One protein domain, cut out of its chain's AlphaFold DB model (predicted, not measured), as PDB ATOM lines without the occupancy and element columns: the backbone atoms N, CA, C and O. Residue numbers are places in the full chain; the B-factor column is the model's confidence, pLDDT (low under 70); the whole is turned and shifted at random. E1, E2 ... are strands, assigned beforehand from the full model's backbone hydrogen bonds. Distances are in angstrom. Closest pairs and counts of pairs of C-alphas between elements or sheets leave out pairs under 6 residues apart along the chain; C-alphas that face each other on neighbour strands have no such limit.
ATOM      1  N   PHE A   2     328.557 376.310 323.038       31.52
ATOM      2  CA  PHE A   2     329.237 375.635 321.931       31.52
ATOM      3  C   PHE A   2     330.157 374.584 322.547       31.52
ATOM      4  O   PHE A   2     331.072 374.931 323.289       31.52
ATOM      5  N   LEU A   3     329.864 373.305 322.320       36.16
ATOM      6  CA  LEU A   3     330.824 372.237 322.578       36.16
ATOM      7  C   LEU A   3     331.756 372.202 321.369       36.16
ATOM      8  O   LEU A   3     331.372 371.712 320.313       36.16
ATOM      9  N   SER A   4     332.948 372.774 321.506       44.75
ATOM     10  CA  SER A   4     334.033 372.559 320.555       44.75
ATOM     11  C   SER A   4     334.933 371.447 321.090       44.75
ATOM     12  O   SER A   4     335.487 371.547 322.185       44.75
ATOM     13  N   GLY A   5     335.047 370.359 320.330       44.78
ATOM     14  CA  GLY A   5     336.116 369.384 320.508       44.78
ATOM     15  C   GLY A   5     337.349 369.869 319.753       44.78
ATOM     16  O   GLY A   5     337.255 370.165 318.565       44.78
ATOM     17  N   THR A   6     338.492 369.978 320.426       44.81
ATOM     18  CA  THR A   6     339.764 370.300 319.768       44.81
ATOM     19  C   THR A   6     340.422 369.000 319.317       44.81
ATOM     20  O   THR A   6     340.776 368.166 320.150       44.81
ATOM     21  N   TYR A   7     340.561 368.818 318.004       47.09
ATOM     22  CA  TYR A   7     341.384 367.763 317.409       47.09
ATOM     23  C   TYR A   7     342.869 368.160 317.510       47.09
ATOM     24  O   TYR A   7     343.219 369.306 317.223       47.09
ATOM     25  N   ASP A   8     343.722 367.236 317.967       47.34
ATOM     26  CA  ASP A   8     345.173 367.423 318.117       47.34
ATOM     27  C   ASP A   8     345.826 367.674 316.745       47.34
ATOM     28  O   ASP A   8     345.750 366.859 315.822       47.34
ATOM     29  N   SER A   9     346.464 368.836 316.615       45.78
ATOM     30  CA  SER A   9     347.028 369.397 315.388       45.78
ATOM     31  C   SER A   9     348.347 368.766 314.936       45.78
ATOM     32  O   SER A   9     348.979 369.286 314.020       45.78
ATOM     33  N   ASN A  10     348.783 367.635 315.493       49.00
ATOM     34  CA  ASN A  10     349.979 366.943 314.992       49.00
ATOM     35  C   ASN A  10     349.824 366.337 313.572       49.00
ATOM     36  O   ASN A  10     350.724 365.650 313.095       49.00
ATOM     37  N   SER A  11     348.720 366.620 312.867       50.78
ATOM     38  CA  SER A  11     348.499 366.250 311.458       50.78
ATOM     39  C   SER A  11     347.975 367.383 310.561       50.78
ATOM     40  O   SER A  11     347.581 367.125 309.432       50.78
ATOM     41  N   SER A  12     347.965 368.646 311.000       51.75
ATOM     42  CA  SER A  12     347.237 369.700 310.278       51.75
ATOM     43  C   SER A  12     347.966 370.225 309.034       51.75
ATOM     44  O   SER A  12     348.586 371.290 309.051       51.75
ATOM     45  N   GLY A  13     347.826 369.514 307.916       54.06
ATOM     46  CA  GLY A  13     347.785 370.161 306.607       54.06
ATOM     47  C   GLY A  13     346.479 370.964 306.455       54.06
ATOM     48  O   GLY A  13     345.482 370.656 307.114       54.06
ATOM     49  N   PRO A  14     346.427 371.996 305.594       48.97
ATOM     50  CA  PRO A  14     345.187 372.715 305.304       48.97
ATOM     51  C   PRO A  14     344.160 371.748 304.684       48.97
ATOM     52  O   PRO A  14     344.234 371.417 303.496       48.97
ATOM     53  N   GLY A  15     343.216 371.241 305.480       56.69
ATOM     54  CA  GLY A  15     342.227 370.258 305.023       56.69
ATOM     55  C   GLY A  15     341.593 369.364 306.088       56.69
ATOM     56  O   GLY A  15     340.547 368.788 305.805       56.69
ATOM     57  N   ASP A  16     342.169 369.279 307.286       64.06
ATOM     58  CA  ASP A  16     341.675 368.395 308.350       64.06
ATOM     59  C   ASP A  16     340.760 369.131 309.333       64.06
ATOM     60  O   ASP A  16     341.075 369.309 310.508       64.06
ATOM     61  N   TYR A  17     339.617 369.596 308.828       74.00
ATOM     62  CA  TYR A  17     338.573 370.220 309.637       74.00
ATOM     63  C   TYR A  17     337.337 369.319 309.677       74.00
ATOM     64  O   TYR A  17     336.822 368.922 308.632       74.00
ATOM     65  N   PHE A  18     336.888 368.984 310.887       80.69
ATOM     66  CA  PHE A  18     335.722 368.138 311.133       80.69
ATOM     67  C   PHE A  18     334.655 368.938 311.870       80.69
ATOM     68  O   PHE A  18     334.916 369.491 312.938       80.69
ATOM     69  N   GLU A  19     333.442 368.951 311.332       80.44
ATOM     70  CA  GLU A  19     332.313 369.677 311.909       80.44
ATOM     71  C   GLU A  19     331.042 368.826 311.945       80.44
ATOM     72  O   GLU A  19     330.849 367.912 311.144       80.44
ATOM     73  N   THR A  20     330.173 369.115 312.912       82.31
ATOM     74  CA  THR A  20     328.799 368.597 312.943       82.31
ATOM     75  C   THR A  20     327.924 369.445 312.017       82.31
ATOM     76  O   THR A  20     328.157 370.645 311.865       82.31
ATOM     77  N   ASN A  21     326.913 368.844 311.393       75.69
ATOM     78  CA  ASN A  21     325.937 369.559 310.568       75.69
ATOM     79  C   ASN A  21     324.550 368.893 310.650       75.69
ATOM     80  O   ASN A  21     324.327 368.003 311.467       75.69
ATOM     81  N   SER A  22     323.595 369.317 309.817       80.50
ATOM     82  CA  SER A  22     322.226 368.775 309.829       80.50
ATOM     83  C   SER A  22     322.134 367.277 309.511       80.50
ATOM     84  O   SER A  22     321.163 366.639 309.910       80.50
ATOM     85  N   ASN A  23     323.130 366.711 308.825       79.88
ATOM     86  CA  ASN A  23     323.210 365.288 308.484       79.88
ATOM     87  C   ASN A  23     324.114 364.503 309.451       79.88
ATOM     88  O   ASN A  23     323.899 363.311 309.654       79.88
ATOM     89  N   TYR A  24     325.099 365.164 310.064       78.56
ATOM     90  CA  TYR A  24     326.014 364.589 311.054       78.56
ATOM     91  C   TYR A  24     325.745 365.235 312.406       78.56
ATOM     92  O   TYR A  24     326.361 366.238 312.762       78.56
ATOM     93  N   THR A  25     324.756 364.695 313.115       83.00
ATOM     94  CA  THR A  25     324.201 365.288 314.333       83.00
ATOM     95  C   THR A  25     324.767 364.641 315.595       83.00
ATOM     96  O   THR A  25     325.577 363.712 315.561       83.00
ATOM     97  N   GLY A  26     324.347 365.168 316.738       87.38
ATOM     98  CA  GLY A  26     324.708 364.665 318.045       87.38
ATOM     99  C   GLY A  26     323.696 365.090 319.092       87.38
ATOM    100  O   GLY A  26     322.750 365.828 318.807       87.38
ATOM    101  N   GLN A  27     323.915 364.643 320.317       91.12
ATOM    102  CA  GLN A  27     323.105 365.019 321.463       91.12
ATOM    103  C   GLN A  27     324.000 365.459 322.610       91.12
ATOM    104  O   GLN A  27     325.077 364.906 322.837       91.12
ATOM    105  N   VAL A  28     323.502 366.433 323.363       93.06
ATOM    106  CA  VAL A  28     324.060 366.868 324.640       93.06
ATOM    107  C   VAL A  28     323.016 366.587 325.701       93.06
ATOM    108  O   VAL A  28     321.872 367.017 325.582       93.06
ATOM    109  N   GLU A  29     323.407 365.873 326.744       95.38
ATOM    110  CA  GLU A  29     322.558 365.598 327.889       95.38
ATOM    111  C   GLU A  29     323.175 366.225 329.135       95.38
ATOM    112  O   GLU A  29     324.287 365.879 329.541       95.38
ATOM    113  N   ILE A  30     322.447 367.152 329.753       95.62
ATOM    114  CA  ILE A  30     322.838 367.752 331.026       95.62
ATOM    115  C   ILE A  30     322.442 366.785 332.139       95.62
ATOM    116  O   ILE A  30     321.263 366.489 332.315       95.62
ATOM    117  N   LYS A  31     323.426 366.303 332.900       96.62
ATOM    118  CA  LYS A  31     323.215 365.366 334.013       96.62
ATOM    119  C   LYS A  31     323.057 366.080 335.347       96.62
ATOM    120  O   LYS A  31     322.283 365.635 336.187       96.62
ATOM    121  N   SER A  32     323.776 367.181 335.555       96.38
ATOM    122  CA  SER A  32     323.623 367.982 336.769       96.38
ATOM    123  C   SER A  32     323.952 369.449 336.546       96.38
ATOM    124  O   SER A  32     324.778 369.805 335.698       96.38
ATOM    125  N   ILE A  33     323.307 370.295 337.348       95.69
ATOM    126  CA  ILE A  33     323.576 371.725 337.442       95.69
ATOM    127  C   ILE A  33     323.794 372.051 338.917       95.69
ATOM    128  O   ILE A  33     322.891 371.895 339.736       95.69
ATOM    129  N   ASP A  34     324.994 372.514 339.239       95.62
ATOM    130  CA  ASP A  34     325.335 373.111 340.522       95.62
ATOM    131  C   ASP A  34     325.315 374.630 340.352       95.62
ATOM    132  O   ASP A  34     326.230 375.225 339.773       95.62
ATOM    133  N   SER A  35     324.246 375.257 340.835       93.56
ATOM    134  CA  SER A  35     324.043 376.696 340.698       93.56
ATOM    135  C   SER A  35     324.889 377.533 341.650       93.56
ATOM    136  O   SER A  35     325.197 378.682 341.327       93.56
ATOM    137  N   VAL A  36     325.326 376.960 342.775       95.44
ATOM    138  CA  VAL A  36     326.182 377.638 343.757       95.44
ATOM    139  C   VAL A  36     327.575 377.816 343.167       95.44
ATOM    140  O   VAL A  36     328.112 378.924 343.129       95.44
ATOM    141  N   ASN A  37     328.131 376.737 342.616       94.12
ATOM    142  CA  ASN A  37     329.465 376.742 342.015       94.12
ATOM    143  C   ASN A  37     329.456 377.086 340.518       94.12
ATOM    144  O   ASN A  37     330.519 377.188 339.893       94.12
ATOM    145  N   ARG A  38     328.264 377.280 339.941       93.94
ATOM    146  CA  ARG A  38     328.019 377.533 338.514       93.94
ATOM    147  C   ARG A  38     328.667 376.476 337.628       93.94
ATOM    148  O   ARG A  38     329.367 376.799 336.667       93.94
ATOM    149  N   ARG A  39     328.479 375.205 337.976       95.62
ATOM    150  CA  ARG A  39     328.997 374.067 337.214       95.62
ATOM    151  C   ARG A  39     327.871 373.271 336.587       95.62
ATOM    152  O   ARG A  39     326.805 373.115 337.170       95.62
ATOM    153  N   MET A  40     328.139 372.745 335.405       95.75
ATOM    154  CA  MET A  40     327.252 371.848 334.689       95.75
ATOM    155  C   MET A  40     328.043 370.616 334.275       95.75
ATOM    156  O   MET A  40     329.135 370.738 333.713       95.75
ATOM    157  N   THR A  41     327.488 369.441 334.548       96.19
ATOM    158  CA  THR A  41     328.051 368.179 334.073       96.19
ATOM    159  C   THR A  41     327.088 367.495 333.130       96.19
ATOM    160  O   THR A  41     325.870 367.677 333.217       96.19
ATOM    161  N   GLY A  42     327.631 366.699 332.223       95.62
ATOM    162  CA  GLY A  42     326.803 365.963 331.297       95.62
ATOM    163  C   GLY A  42     327.583 365.074 330.358       95.62
ATOM    164  O   GLY A  42     328.805 364.939 330.452       95.62
ATOM    165  N   THR A  43     326.841 364.471 329.447       95.62
ATOM    166  CA  THR A  43     327.360 363.587 328.411       95.62
ATOM    167  C   THR A  43     327.023 364.140 327.041       95.62
ATOM    168  O   THR A  43     326.059 364.888 326.875       95.62
ATOM    169  N   PHE A  44     327.827 363.789 326.050       93.31
ATOM    170  CA  PHE A  44     327.549 364.129 324.666       93.31
ATOM    171  C   PHE A  44     328.010 363.021 323.728       93.31
ATOM    172  O   PHE A  44     328.949 362.285 324.023       93.31
ATOM    173  N   PHE A  45     327.362 362.932 322.579       91.31
ATOM    174  CA  PHE A  45     327.847 362.179 321.431       91.31
ATOM    175  C   PHE A  45     327.592 363.014 320.183       91.31
ATOM    176  O   PHE A  45     326.624 363.774 320.151       91.31
ATOM    177  N   TYR A  46     328.448 362.907 319.174       88.44
ATOM    178  CA  TYR A  46     328.208 363.518 317.869       88.44
ATOM    179  C   TYR A  46     329.039 362.850 316.784       88.44
ATOM    180  O   TYR A  46     330.117 362.310 317.041       88.44
ATOM    181  N   ASP A  47     328.539 362.947 315.560       89.12
ATOM    182  CA  ASP A  47     329.310 362.670 314.361       89.12
ATOM    183  C   ASP A  47     329.911 363.978 313.830       89.12
ATOM    184  O   ASP A  47     329.235 365.001 313.722       89.12
ATOM    185  N   ALA A  48     331.197 363.944 313.501       86.06
ATOM    186  CA  ALA A  48     331.939 365.037 312.895       86.06
ATOM    187  C   ALA A  48     332.357 364.616 311.490       86.06
ATOM    188  O   ALA A  48     332.909 363.531 311.304       86.06
ATOM    189  N   TYR A  49     332.118 365.461 310.501       86.19
ATOM    190  CA  TYR A  49     332.400 365.158 309.109       86.19
ATOM    191  C   TYR A  49     333.403 366.139 308.525       86.19
ATOM    192  O   TYR A  49     333.343 367.339 308.786       86.19
ATOM    193  N   ASN A  50     334.320 365.608 307.724       84.88
ATOM    194  CA  ASN A  50     335.254 366.391 306.940       84.88
ATOM    195  C   ASN A  50     334.828 366.356 305.471       84.88
ATOM    196  O   ASN A  50     334.939 365.335 304.788       84.88
ATOM    197  N   GLU A  51     334.372 367.501 304.965       82.12
ATOM    198  CA  GLU A  51     333.909 367.635 303.582       82.12
ATOM    199  C   GLU A  51     335.004 367.392 302.539       82.12
ATOM    200  O   GLU A  51     334.700 366.997 301.413       82.12
ATOM    201  N   LYS A  52     336.276 367.615 302.873       83.75
ATOM    202  CA  LYS A  52     337.395 367.464 301.939       83.75
ATOM    203  C   LYS A  52     337.831 366.007 301.817       83.75
ATOM    204  O   LYS A  52     338.001 365.517 300.704       83.75
ATOM    205  N   THR A  53     338.005 365.321 302.944       85.06
ATOM    206  CA  THR A  53     338.460 363.921 302.978       85.06
ATOM    207  C   THR A  53     337.311 362.921 302.870       85.06
ATOM    208  O   THR A  53     337.559 361.736 302.657       85.06
ATOM    209  N   LYS A  54     336.059 363.387 302.999       87.50
ATOM    210  CA  LYS A  54     334.840 362.563 303.037       87.50
ATOM    211  C   LYS A  54     334.833 361.563 304.199       87.50
ATOM    212  O   LYS A  54     334.154 360.541 304.145       87.50
ATOM    213  N   GLN A  55     335.582 361.860 305.260       87.31
ATOM    214  CA  GLN A  55     335.671 361.030 306.458       87.31
ATOM    215  C   GLN A  55     334.692 361.497 307.531       87.31
ATOM    216  O   GLN A  55     334.511 362.696 307.749       87.31
ATOM    217  N   THR A  56     334.132 360.533 308.259       87.88
ATOM    218  CA  THR A  56     333.330 360.777 309.459       87.88
ATOM    219  C   THR A  56     334.062 360.235 310.678       87.88
ATOM    220  O   THR A  56     334.421 359.058 310.724       87.88
ATOM    221  N   VAL A  57     334.241 361.083 311.683       87.25
ATOM    222  CA  VAL A  57     334.709 360.711 313.018       87.25
ATOM    223  C   VAL A  57     333.512 360.713 313.956       87.25
ATOM    224  O   VAL A  57     332.697 361.631 313.929       87.25
ATOM    225  N   LYS A  58     333.396 359.684 314.793       89.50
ATOM    226  CA  LYS A  58     332.285 359.536 315.736       89.50
ATOM    227  C   LYS A  58     332.792 359.683 317.160       89.50
ATOM    228  O   LYS A  58     333.657 358.918 317.582       89.50
ATOM    229  N   ILE A  59     332.216 360.610 317.918       87.12
ATOM    230  CA  ILE A  59     332.339 360.623 319.376       87.12
ATOM    231  C   ILE A  59     331.098 359.948 319.941       87.12
ATOM    232  O   ILE A  59     330.019 360.528 319.925       87.12
ATOM    233  N   THR A  60     331.248 358.720 320.437       89.50
ATOM    234  CA  THR A  60     330.129 357.887 320.915       89.50
ATOM    235  C   THR A  60     329.870 358.007 322.417       89.50
ATOM    236  O   THR A  60     328.785 357.657 322.876       89.50
ATOM    237  N   SER A  61     330.842 358.495 323.196       88.38
ATOM    238  CA  SER A  61     330.707 358.675 324.645       88.38
ATOM    239  C   SER A  61     331.646 359.768 325.165       88.38
ATOM    240  O   SER A  61     332.761 359.507 325.614       88.38
ATOM    241  N   GLY A  62     331.209 361.019 325.055       91.06
ATOM    242  CA  GLY A  62     331.877 362.182 325.628       91.06
ATOM    243  C   GLY A  62     331.269 362.582 326.970       91.06
ATOM    244  O   GLY A  62     330.068 362.435 327.194       91.06
ATOM    245  N   THR A  63     332.089 363.143 327.857       94.75
ATOM    246  CA  THR A  63     331.643 363.747 329.121       94.75
ATOM    247  C   THR A  63     332.154 365.170 329.233       94.75
ATOM    248  O   THR A  63     333.285 365.450 328.836       94.75
ATOM    249  N   PHE A  64     331.365 366.061 329.825       93.50
ATOM    250  CA  PHE A  64     331.790 367.423 330.123       93.50
ATOM    251  C   PHE A  64     331.525 367.782 331.583       93.50
ATOM    252  O   PHE A  64     330.586 367.297 332.215       93.50
ATOM    253  N   ASN A  65     332.365 368.669 332.107       94.88
ATOM    254  CA  ASN A  65     332.214 369.283 333.420       94.88
ATOM    255  C   ASN A  65     332.708 370.729 333.319       94.88
ATOM    256  O   ASN A  65     333.895 371.010 333.488       94.88
ATOM    257  N   LEU A  66     331.797 371.637 332.982       93.06
ATOM    258  CA  LEU A  66     332.118 373.005 332.589       93.06
ATOM    259  C   LEU A  66     331.541 374.008 333.581       93.06
ATOM    260  O   LEU A  66     330.483 373.792 334.173       93.06
ATOM    261  N   LYS A  67     332.240 375.131 333.744       93.69
ATOM    262  CA  LYS A  67     331.696 376.296 334.440       93.69
ATOM    263  C   LYS A  67     330.794 377.064 333.473       93.69
ATOM    264  O   LYS A  67     331.177 377.251 332.322       93.69
ATOM    265  N   TYR A  68     329.629 377.512 333.929       87.31
ATOM    266  CA  TYR A  68     328.718 378.327 333.128       87.31
ATOM    267  C   TYR A  68     328.630 379.758 333.663       87.31
ATOM    268  O   TYR A  68     328.880 380.039 334.839       87.31
ATOM    269  N   VAL A  69     328.289 380.678 332.767       87.19
ATOM    270  CA  VAL A  69     328.019 382.081 333.081       87.19
ATOM    271  C   VAL A  69     326.534 382.351 332.859       87.19
ATOM    272  O   VAL A  69     325.952 381.824 331.914       87.19
ATOM    273  N   ASN A  70     325.930 383.134 333.754       71.69
ATOM    274  CA  ASN A  70     324.620 383.736 333.516       71.69
ATOM    275  C   ASN A  70     324.876 385.126 332.935       71.69
ATOM    276  O   ASN A  70     325.666 385.874 333.517       71.69
ATOM    277  N   PHE A  71     324.253 385.411 331.795       68.38
ATOM    278  CA  PHE A  71     324.226 386.734 331.179       68.38
ATOM    279  C   PHE A  71     322.955 387.467 331.595       68.38
ATOM    280  O   PHE A  71     321.925 386.774 331.766       68.38
TER     281      PHE A  71
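AT A GLANCE: This is residues 2 to 71 of the 71 residues of an uncharacterized protein of Pedobacter psychrophilus (UniProt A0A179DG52). The domain is one long, narrow ribbon of three antiparallel strands, E1, E2 and E3, twisted and bent like a bow, with the long unnamed stretch of residues 2 to 25 looping over the inner side of the bend. Residues 8 to 13 of that stretch stick out from the rest as a free loop. The printed part has 70 residues with no named helix and three named strands, which follow each other as E1, E2, E3 and lie in that same order across the sheet. The class is all strand, though under half of the residues, 34 of the 70, are in named elements. The whole is loose, with a radius of gyration of the C-alphas of 14.7 A, and elongated, with spans of 44 by 24 by 23 A.

HOW THE PARTS SIT: E2, residues 39 to 50, is the inner strand of the sheet, and it bends by 65 degrees at residue 42. E1, residues 26 to 34, is an edge strand and the antiparallel neighbour of E2, at 167 degrees between their directions. The C-alphas of Gly 26 and Tyr 46 face each other at 3.7 A, and those of Asp 34 and Arg 39 at 5.0 A. N 29 and O 43 are within hydrogen-bond range at 2.8 A, as are N 41 and O 32 at 3.0 A. E3, residues 55 to 67, is the other edge strand, antiparallel to E2 at 164 degrees, and it bends by 69 degrees at residue 61. The C-alphas of Asn 50 and Gln 55 face each other at 5.4 A, and those of Arg 39 and Lys 67 at 4.5 A. N 48 and O 57 are within hydrogen-bond range at 2.8 A, as are N 64 and O 42 at 2.9 A. E1 and E2 form a hairpin, and so do E2 and E3. Together the three strands make a meander, each strand the antiparallel neighbour of the one before. The C-alphas of the sheet lie up to 5.7 A off its best plane.

IN THESE COORDINATES: E3, the longest strand with 13 residues, is 32.1 A from first to last C-alpha and ends at C-alpha 67, (331.696, 376.296, 334.440). E2, with 12 residues, is 31.9 A long and begins at C-alpha 39, (328.997, 374.067, 337.214). E1, with 9 residues, is 24.0 A long and begins at C-alpha 26, (324.708, 364.665, 318.045).

THE WHOLE: The two C-alphas farthest apart are those of Val 36 and Thr 53, at 44.7 A. The printed part has no cut, and the links E1 to E2 and E2 to E3 are tight, with 4 residues each. Residues 2 to 25 hold no named element, and their C-alphas lie 4 to 22 A from the mean of all C-alphas. The mean pLDDT of the printed part is 79.8; residues 2 to 16 and residue 71, the chain's last, are under 70.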